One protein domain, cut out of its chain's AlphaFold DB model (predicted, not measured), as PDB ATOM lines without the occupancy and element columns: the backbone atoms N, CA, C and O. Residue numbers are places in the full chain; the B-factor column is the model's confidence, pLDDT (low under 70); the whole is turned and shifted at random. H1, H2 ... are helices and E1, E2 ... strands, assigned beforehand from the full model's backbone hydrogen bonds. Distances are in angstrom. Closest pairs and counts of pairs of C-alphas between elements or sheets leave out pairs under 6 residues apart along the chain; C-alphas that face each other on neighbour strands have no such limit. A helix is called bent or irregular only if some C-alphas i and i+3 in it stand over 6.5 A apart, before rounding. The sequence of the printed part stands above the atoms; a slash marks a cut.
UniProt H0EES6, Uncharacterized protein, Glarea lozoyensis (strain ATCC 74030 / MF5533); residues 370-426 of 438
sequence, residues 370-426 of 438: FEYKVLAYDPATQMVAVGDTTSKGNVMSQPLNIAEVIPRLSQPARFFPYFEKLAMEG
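AT A GLANCE: This is residues 370 to 426 of the 438 residues of an uncharacterized protein of Glarea lozoyensis (strain ATCC 74030 / MF5533) (UniProt H0EES6). A long two-stranded hairpin, E1 and E2, makes one side; H2 packs loosely on it, and short H1 lies away from it, reached by a wide link whose residues 396 to 401 stick out. The printed part has 57 residues with two strands, then two helices: mixed class, an antiparallel sheet E1 - E2. It is only just compact, close to loose: radius of gyration of the C-alphas 12.3 A, spans 33 by 23 by 21 A.

IN THESE COORDINATES: E1, residues 370 to 378, spans 25.1 A from C-alpha 370 at (179.456, 138.109, 188.520). E2, residues 383 to 391, spans 24.5 A. H2, residues 412 to 424, spans 18.9 A to C-alpha 424 at (186.290, 126.949, 176.462); it is irregular, with C-alphas 414 and 417 7.1 A apart. H1, residues 402 to 408, spans 10.3 A; it is neither bent nor irregular, but only just: C-alphas 404 and 407 are 6.4 A apart.

HOW THE PARTS SIT: The hairpin E1 and E2 is antiparallel at 155 degrees, with N 374 and O 387 2.8 A apart, within hydrogen-bond range. The closest C-alphas of E2 and H2, Val 384 and Arg 414, are 7.1 A apart. H1 and H2 are close but not clearly touching, the closest C-alphas, Ile 406 and Pro 412, 5.5 A apart. E1 and H1 are apart. O i to N i+4 pairs within range are 1 of 3 in H1 and 4 of 9 in H2; O i to N i+3, 2 of 4 and 6 of 10.

THE WHOLE: The farthest C-alphas, Ala 380 and Met 396, are 35.0 A apart. The printed part has no cut and no long link. Residues 392 to 399 have pLDDT under 70.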
ATOM      1  N   PHE A 370     178.682 139.057 189.319       75.56
ATOM      2  CA  PHE A 370     179.456 138.109 188.520       75.56
ATOM      3  C   PHE A 370     179.067 136.679 188.880       75.56
ATOM      4  O   PHE A 370     178.777 136.382 190.040       75.56
ATOM      5  N   GLU A 371     179.036 135.812 187.871       83.38
ATOM      6  CA  GLU A 371     178.791 134.378 188.006       83.38
ATOM      7  C   GLU A 371     180.137 133.651 188.009       83.38
ATOM      8  O   GLU A 371     180.942 133.801 187.091       83.38
ATOM      9  N   TYR A 372     180.390 132.893 189.069       85.31
ATOM     10  CA  TYR A 372     181.618 132.153 189.306       85.31
ATOM     11  C   TYR A 372     181.314 130.660 189.347       85.31
ATOM     12  O   TYR A 372     180.296 130.227 189.886       85.31
ATOM     13  N   LYS A 373     182.250 129.861 188.834       88.44
ATOM     14  CA  LYS A 373     182.248 128.407 189.004       88.44
ATOM     15  C   LYS A 373     183.338 128.011 189.982       88.44
ATOM     16  O   LYS A 373     184.526 128.166 189.707       88.44
ATOM     17  N   VAL A 374     182.928 127.488 191.129       88.94
ATOM     18  CA  VAL A 374     183.817 127.043 192.198       88.94
ATOM     19  C   VAL A 374     184.094 125.555 192.031       88.94
ATOM     20  O   VAL A 374     183.173 124.742 191.965       88.94
ATOM     21  N   LEU A 375     185.377 125.196 191.973       87.31
ATOM     22  CA  LEU A 375     185.839 123.810 191.958       87.31
ATOM     23  C   LEU A 375     186.371 123.440 193.344       87.31
ATOM     24  O   LEU A 375     187.376 123.992 193.789       87.31
ATOM     25  N   ALA A 376     185.739 122.476 194.010       88.44
ATOM     26  CA  ALA A 376     186.156 121.988 195.324       88.44
ATOM     27  C   ALA A 376     186.545 120.509 195.244       88.44
ATOM     28  O   ALA A 376     185.770 119.687 194.761       88.44
ATOM     29  N   TYR A 377     187.740 120.153 195.717       86.94
ATOM     30  CA  TYR A 377     188.175 118.757 195.787       86.94
ATOM     31  C   TYR A 377     187.855 118.162 197.160       86.94
ATOM     32  O   TYR A 377     188.315 118.682 198.177       86.94
ATOM     33  N   ASP A 378     187.120 117.050 197.178       87.19
ATOM     34  CA  ASP A 378     186.843 116.285 198.391       87.19
ATOM     35  C   ASP A 378     187.832 115.105 198.524       87.19
ATOM     36  O   ASP A 378     187.822 114.182 197.698       87.19
ATOM     37  N   PRO A 379     188.692 115.090 199.563       83.00
ATOM     38  CA  PRO A 379     189.656 114.016 199.768       83.00
ATOM     39  C   PRO A 379     189.019 112.673 200.146       83.00
ATOM     40  O   PRO A 379     189.657 111.645 199.917       83.00
ATOM     41  N   ALA A 380     187.803 112.652 200.704       85.81
ATOM     42  CA  ALA A 380     187.129 111.417 201.101       85.81
ATOM     43  C   ALA A 380     186.572 110.659 199.888       85.81
ATOM     44  O   ALA A 380     186.705 109.438 199.804       85.81
ATOM     45  N   THR A 381     185.989 111.380 198.930       88.19
ATOM     46  CA  THR A 381     185.402 110.802 197.709       88.19
ATOM     47  C   THR A 381     186.357 110.795 196.516       88.19
ATOM     48  O   THR A 381     186.087 110.127 195.520       88.19
ATOM     49  N   GLN A 382     187.490 111.500 196.608       84.94
ATOM     50  CA  GLN A 382     188.444 111.716 195.512       84.94
ATOM     51  C   GLN A 382     187.825 112.361 194.263       84.94
ATOM     52  O   GLN A 382     188.314 112.163 193.143       84.94
ATOM     53  N   MET A 383     186.759 113.141 194.439       83.38
ATOM     54  CA  MET A 383     186.051 113.818 193.356       83.38
ATOM     55  C   MET A 383     186.165 115.340 193.477       83.38
ATOM     56  O   MET A 383     186.372 115.885 194.559       83.38
ATOM     57  N   VAL A 384     186.040 116.021 192.337       86.62
ATOM     58  CA  VAL A 384     185.915 117.482 192.278       86.62
ATOM     59  C   VAL A 384     184.436 117.813 192.112       86.62
ATOM     60  O   VAL A 384     183.812 117.371 191.148       86.62
ATOM     61  N   ALA A 385     183.879 118.571 193.052       85.69
ATOM     62  CA  ALA A 385     182.551 119.154 192.960       85.69
ATOM     63  C   ALA A 385     182.631 120.511 192.251       85.69
ATOM     64  O   ALA A 385     183.555 121.291 192.493       85.69
ATOM     65  N   VAL A 386     181.656 120.780 191.384       88.88
ATOM     66  CA  VAL A 386     181.489 122.065 190.697       88.88
ATOM     67  C   VAL A 386     180.246 122.733 191.271       88.88
ATOM     68  O   VAL A 386     179.184 122.111 191.291       88.88
ATOM     69  N   GLY A 387     180.380 123.962 191.756       86.44
ATOM     70  CA  GLY A 387     179.270 124.766 192.260       86.44
ATOM     71  C   GLY A 387     179.219 126.120 191.571       86.44
ATOM     72  O   GLY A 387     180.253 126.764 191.408       86.44
ATOM     73  N   ASP A 388     178.021 126.551 191.191       87.81
ATOM     74  CA  ASP A 388     177.798 127.890 190.653       87.81
ATOM     75  C   ASP A 388     177.550 128.851 191.822       87.81
ATOM     76  O   ASP A 388     176.714 128.594 192.694       87.81
ATOM     77  N   THR A 389     178.282 129.958 191.863       81.62
ATOM     78  CA  THR A 389     178.112 131.008 192.867       81.62
ATOM     79  C   THR A 389     178.000 132.353 192.172       81.62
ATOM     80  O   THR A 389     178.544 132.571 191.095       81.62
ATOM     81  N   THR A 390     177.254 133.280 192.762       79.38
ATOM     82  CA  THR A 390     177.209 134.655 192.262       79.38
ATOM     83  C   THR A 390     177.725 135.558 193.361       79.38
ATOM     84  O   THR A 390     177.259 135.478 194.495       79.38
ATOM     85  N   SER A 391     178.714 136.389 193.048       74.75
ATOM     86  CA  SER A 391     179.254 137.347 194.008       74.75
ATOM     87  C   SER A 391     179.154 138.759 193.456       74.75
ATOM     88  O   SER A 391     179.326 139.016 192.261       74.75
ATOM     89  N   LYS A 392     178.835 139.688 194.357       65.25
ATOM     90  CA  LYS A 392     178.935 141.127 194.119       65.25
ATOM     91  C   LYS A 392     180.388 141.500 194.401       65.25
ATOM     92  O   LYS A 392     180.721 141.926 195.501       65.25
ATOM     93  N   GLY A 393     181.254 141.201 193.438       59.06
ATOM     94  CA  GLY A 393     182.705 141.243 193.593       59.06
ATOM     95  C   GLY A 393     183.360 142.279 192.690       59.06
ATOM     96  O   GLY A 393     182.951 142.485 191.550       59.06
ATOM     97  N   ASN A 394     184.386 142.934 193.225       53.97
ATOM     98  CA  ASN A 394     185.199 143.926 192.536       53.97
ATOM     99  C   ASN A 394     186.070 143.253 191.457       53.97
ATOM    100  O   ASN A 394     186.923 142.438 191.794       53.97
ATOM    101  N   VAL A 395     185.918 143.634 190.182       53.00
ATOM    102  CA  VAL A 395     186.707 143.137 189.021       53.00
ATOM    103  C   VAL A 395     188.126 143.729 188.996       53.00
ATOM    104  O   VAL A 395     188.678 144.051 187.948       53.00
ATOM    105  N   MET A 396     188.707 143.982 190.165       50.47
ATOM    106  CA  MET A 396     190.052 144.548 190.277       50.47
ATOM    107  C   MET A 396     191.106 143.468 190.529       50.47
ATOM    108  O   MET A 396     192.298 143.774 190.490       50.47
ATOM    109  N   SER A 397     190.707 142.209 190.742       59.19
ATOM    110  CA  SER A 397     191.616 141.074 190.613       59.19
ATOM    111  C   SER A 397     191.929 140.876 189.132       59.19
ATOM    112  O   SER A 397     191.059 140.596 188.310       59.19
ATOM    113  N   GLN A 398     193.196 141.068 188.761       63.56
ATOM    114  CA  GLN A 398     193.661 140.597 187.461       63.56
ATOM    115  C   GLN A 398     193.418 139.083 187.390       63.56
ATOM    116  O   GLN A 398     193.724 138.401 188.373       63.56
ATOM    117  N   PRO A 399     192.893 138.557 186.265       68.62
ATOM    118  CA  PRO A 399     192.720 137.121 186.107       68.62
ATOM    119  C   PRO A 399     194.071 136.450 186.339       68.62
ATOM    120  O   PRO A 399     195.076 136.815 185.716       68.62
ATOM    121  N   LEU A 400     194.119 135.513 187.284       74.38
ATOM    122  CA  LEU A 400     195.363 134.838 187.612       74.38
ATOM    123  C   LEU A 400     195.712 133.857 186.503       74.38
ATOM    124  O   LEU A 400     194.874 133.113 185.991       74.38
ATOM    125  N   ASN A 401     196.999 133.808 186.173       76.19
ATOM    126  CA  ASN A 401     197.503 132.777 185.286       76.19
ATOM    127  C   ASN A 401     197.357 131.407 185.970       76.19
ATOM    128  O   ASN A 401     197.685 131.245 187.147       76.19
ATOM    129  N   ILE A 402     196.932 130.395 185.211       77.62
ATOM    130  CA  ILE A 402     196.823 128.998 185.656       77.62
ATOM    131  C   ILE A 402     198.117 128.534 186.357       77.62
ATOM    132  O   ILE A 402     198.060 127.845 187.377       77.62
ATOM    133  N   ALA A 403     199.283 128.967 185.867       76.94
ATOM    134  CA  ALA A 403     200.586 128.647 186.455       76.94
ATOM    135  C   ALA A 403     200.766 129.155 187.901       76.94
ATOM    136  O   ALA A 403     201.501 128.540 188.673       76.94
ATOM    137  N   GLU A 404     200.089 130.237 188.289       80.81
ATOM    138  CA  GLU A 404     200.131 130.793 189.650       80.81
ATOM    139  C   GLU A 404     199.143 130.105 190.598       80.81
ATOM    140  O   GLU A 404     199.346 130.091 191.815       80.81
ATOM    141  N   VAL A 405     198.086 129.506 190.044       80.62
ATOM    142  CA  VAL A 405     196.997 128.868 190.796       80.62
ATOM    143  C   VAL A 405     197.301 127.402 191.082       80.62
ATOM    144  O   VAL A 405     197.115 126.949 192.211       80.62
ATOM    145  N   ILE A 406     197.844 126.670 190.105       82.94
ATOM    146  CA  ILE A 406     198.269 125.266 190.239       82.94
ATOM    147  C   ILE A 406     199.054 124.981 191.535       82.94
ATOM    148  O   ILE A 406     198.680 124.036 192.234       82.94
ATOM    149  N   PRO A 407     200.099 125.749 191.911       82.31
ATOM    150  CA  PRO A 407     200.884 125.463 193.114       82.31
ATOM    151  C   PRO A 407     200.137 125.740 194.426       82.31
ATOM    152  O   PRO A 407     200.570 125.270 195.476       82.31
ATOM    153  N   ARG A 408     199.028 126.489 194.392       81.75
ATOM    154  CA  ARG A 408     198.191 126.773 195.569       81.75
ATOM    155  C   ARG A 408     197.156 125.673 195.822       81.75
ATOM    156  O   ARG A 408     196.559 125.632 196.894       81.75
ATOM    157  N   LEU A 409     196.942 124.781 194.854       82.44
ATOM    158  CA  LEU A 409     195.989 123.682 194.961       82.44
ATOM    159  C   LEU A 409     196.628 122.471 195.640       82.44
ATOM    160  O   LEU A 409     197.729 122.051 195.298       82.44
ATOM    161  N   SER A 410     195.888 121.845 196.558       80.69
ATOM    162  CA  SER A 410     196.321 120.609 197.224       80.69
ATOM    163  C   SER A 410     196.533 119.448 196.242       80.69
ATOM    164  O   SER A 410     197.431 118.631 196.445       80.69
ATOM    165  N   GLN A 411     195.720 119.364 195.182       82.31
ATOM    166  CA  GLN A 411     195.765 118.280 194.193       82.31
ATOM    167  C   GLN A 411     195.575 118.792 192.758       82.31
ATOM    168  O   GLN A 411     194.533 118.540 192.148       82.31
ATOM    169  N   PRO A 412     196.571 119.475 192.170       83.88
ATOM    170  CA  PRO A 412     196.412 120.152 190.882       83.88
ATOM    171  C   PRO A 412     196.019 119.204 189.741       83.88
ATOM    172  O   PRO A 412     195.199 119.557 188.898       83.88
ATOM    173  N   ALA A 413     196.520 117.962 189.770       86.06
ATOM    174  CA  ALA A 413     196.225 116.935 188.772       86.06
ATOM    175  C   ALA A 413     194.718 116.680 188.568       86.06
ATOM    176  O   ALA A 413     194.283 116.350 187.466       86.06
ATOM    177  N   ARG A 414     193.913 116.839 189.627       85.56
ATOM    178  CA  ARG A 414     192.468 116.572 189.601       85.56
ATOM    179  C   ARG A 414     191.661 117.696 188.950       85.56
ATOM    180  O   ARG A 414     190.547 117.440 188.505       85.56
ATOM    181  N   PHE A 415     192.219 118.904 188.863       86.75
ATOM    182  CA  PHE A 415     191.526 120.083 188.343       86.75
ATOM    183  C   PHE A 415     191.770 120.332 186.845       86.75
ATOM    184  O   PHE A 415     190.935 120.965 186.204       86.75
ATOM    185  N   PHE A 416     192.838 119.779 186.249       86.56
ATOM    186  CA  PHE A 416     193.140 119.965 184.817       86.56
ATOM    187  C   PHE A 416     191.975 119.655 183.860       86.56
ATOM    188  O   PHE A 416     191.733 120.474 182.973       86.56
ATOM    189  N   PRO A 417     191.199 118.561 184.035       88.25
ATOM    190  CA  PRO A 417     190.084 118.257 183.133       88.25
ATOM    191  C   PRO A 417     188.953 119.294 183.169       88.25
ATOM    192  O   PRO A 417     188.106 119.312 182.276       88.25
ATOM    193  N   TYR A 418     188.900 120.114 184.221       86.19
ATOM    194  CA  TYR A 418     187.893 121.156 184.402       86.19
ATOM    195  C   TYR A 418     188.387 122.502 183.878       86.19
ATOM    196  O   TYR A 418     187.591 123.234 183.300       86.19
ATOM    197  N   PHE A 419     189.683 122.806 183.994       86.62
ATOM    198  CA  PHE A 419     190.244 124.061 183.483       86.62
ATOM    199  C   PHE A 419     190.059 124.219 181.976       86.62
ATOM    200  O   PHE A 419     189.638 125.280 181.532       86.62
ATOM    201  N   GLU A 420     190.294 123.167 181.192       84.81
ATOM    202  CA  GLU A 420     190.108 123.231 179.737       84.81
ATOM    203  C   GLU A 420     188.638 123.463 179.357       84.81
ATOM    204  O   GLU A 420     188.333 124.279 178.488       84.81
ATOM    205  N   LYS A 421     187.709 122.801 180.059       87.19
ATOM    206  CA  LYS A 421     186.265 122.966 179.835       87.19
ATOM    207  C   LYS A 421     185.791 124.372 180.190       87.19
ATOM    208  O   LYS A 421     185.083 124.991 179.404       87.19
ATOM    209  N   LEU A 422     186.211 124.881 181.344       87.81
ATOM    210  CA  LEU A 422     185.839 126.211 181.821       87.81
ATOM    211  C   LEU A 422     186.447 127.319 180.953       87.81
ATOM    212  O   LEU A 422     185.748 128.271 180.620       87.81
ATOM    213  N   ALA A 423     187.688 127.151 180.491       84.69
ATOM    214  CA  ALA A 423     188.315 128.083 179.559       84.69
ATOM    215  C   ALA A 423     187.580 128.132 178.205       84.69
ATOM    216  O   ALA A 423     187.368 129.211 177.658       84.69
ATOM    217  N   MET A 424     187.126 126.986 177.675       84.38
ATOM    218  CA  MET A 424     186.290 126.949 176.462       84.38
ATOM    219  C   MET A 424     184.922 127.618 176.655       84.38
ATOM    220  O   MET A 424     184.379 128.189 175.710       84.38
ATOM    221  N   GLU A 425     184.363 127.551 177.864       86.19
ATOM    222  CA  GLU A 425     183.125 128.245 178.239       86.19
ATOM    223  C   GLU A 425     183.332 129.757 178.469       86.19
ATOM    224  O   GLU A 425     182.350 130.489 178.584       86.19
ATOM    225  N   GLY A 426     184.582 130.237 178.468       84.44
ATOM    226  CA  GLY A 426     184.938 131.646 178.646       84.44
ATOM    227  C   GLY A 426     185.114 132.077 180.103       84.44
ATOM    228  O   GLY A 426     185.052 133.272 180.379       84.44
TER     229      GLY A 426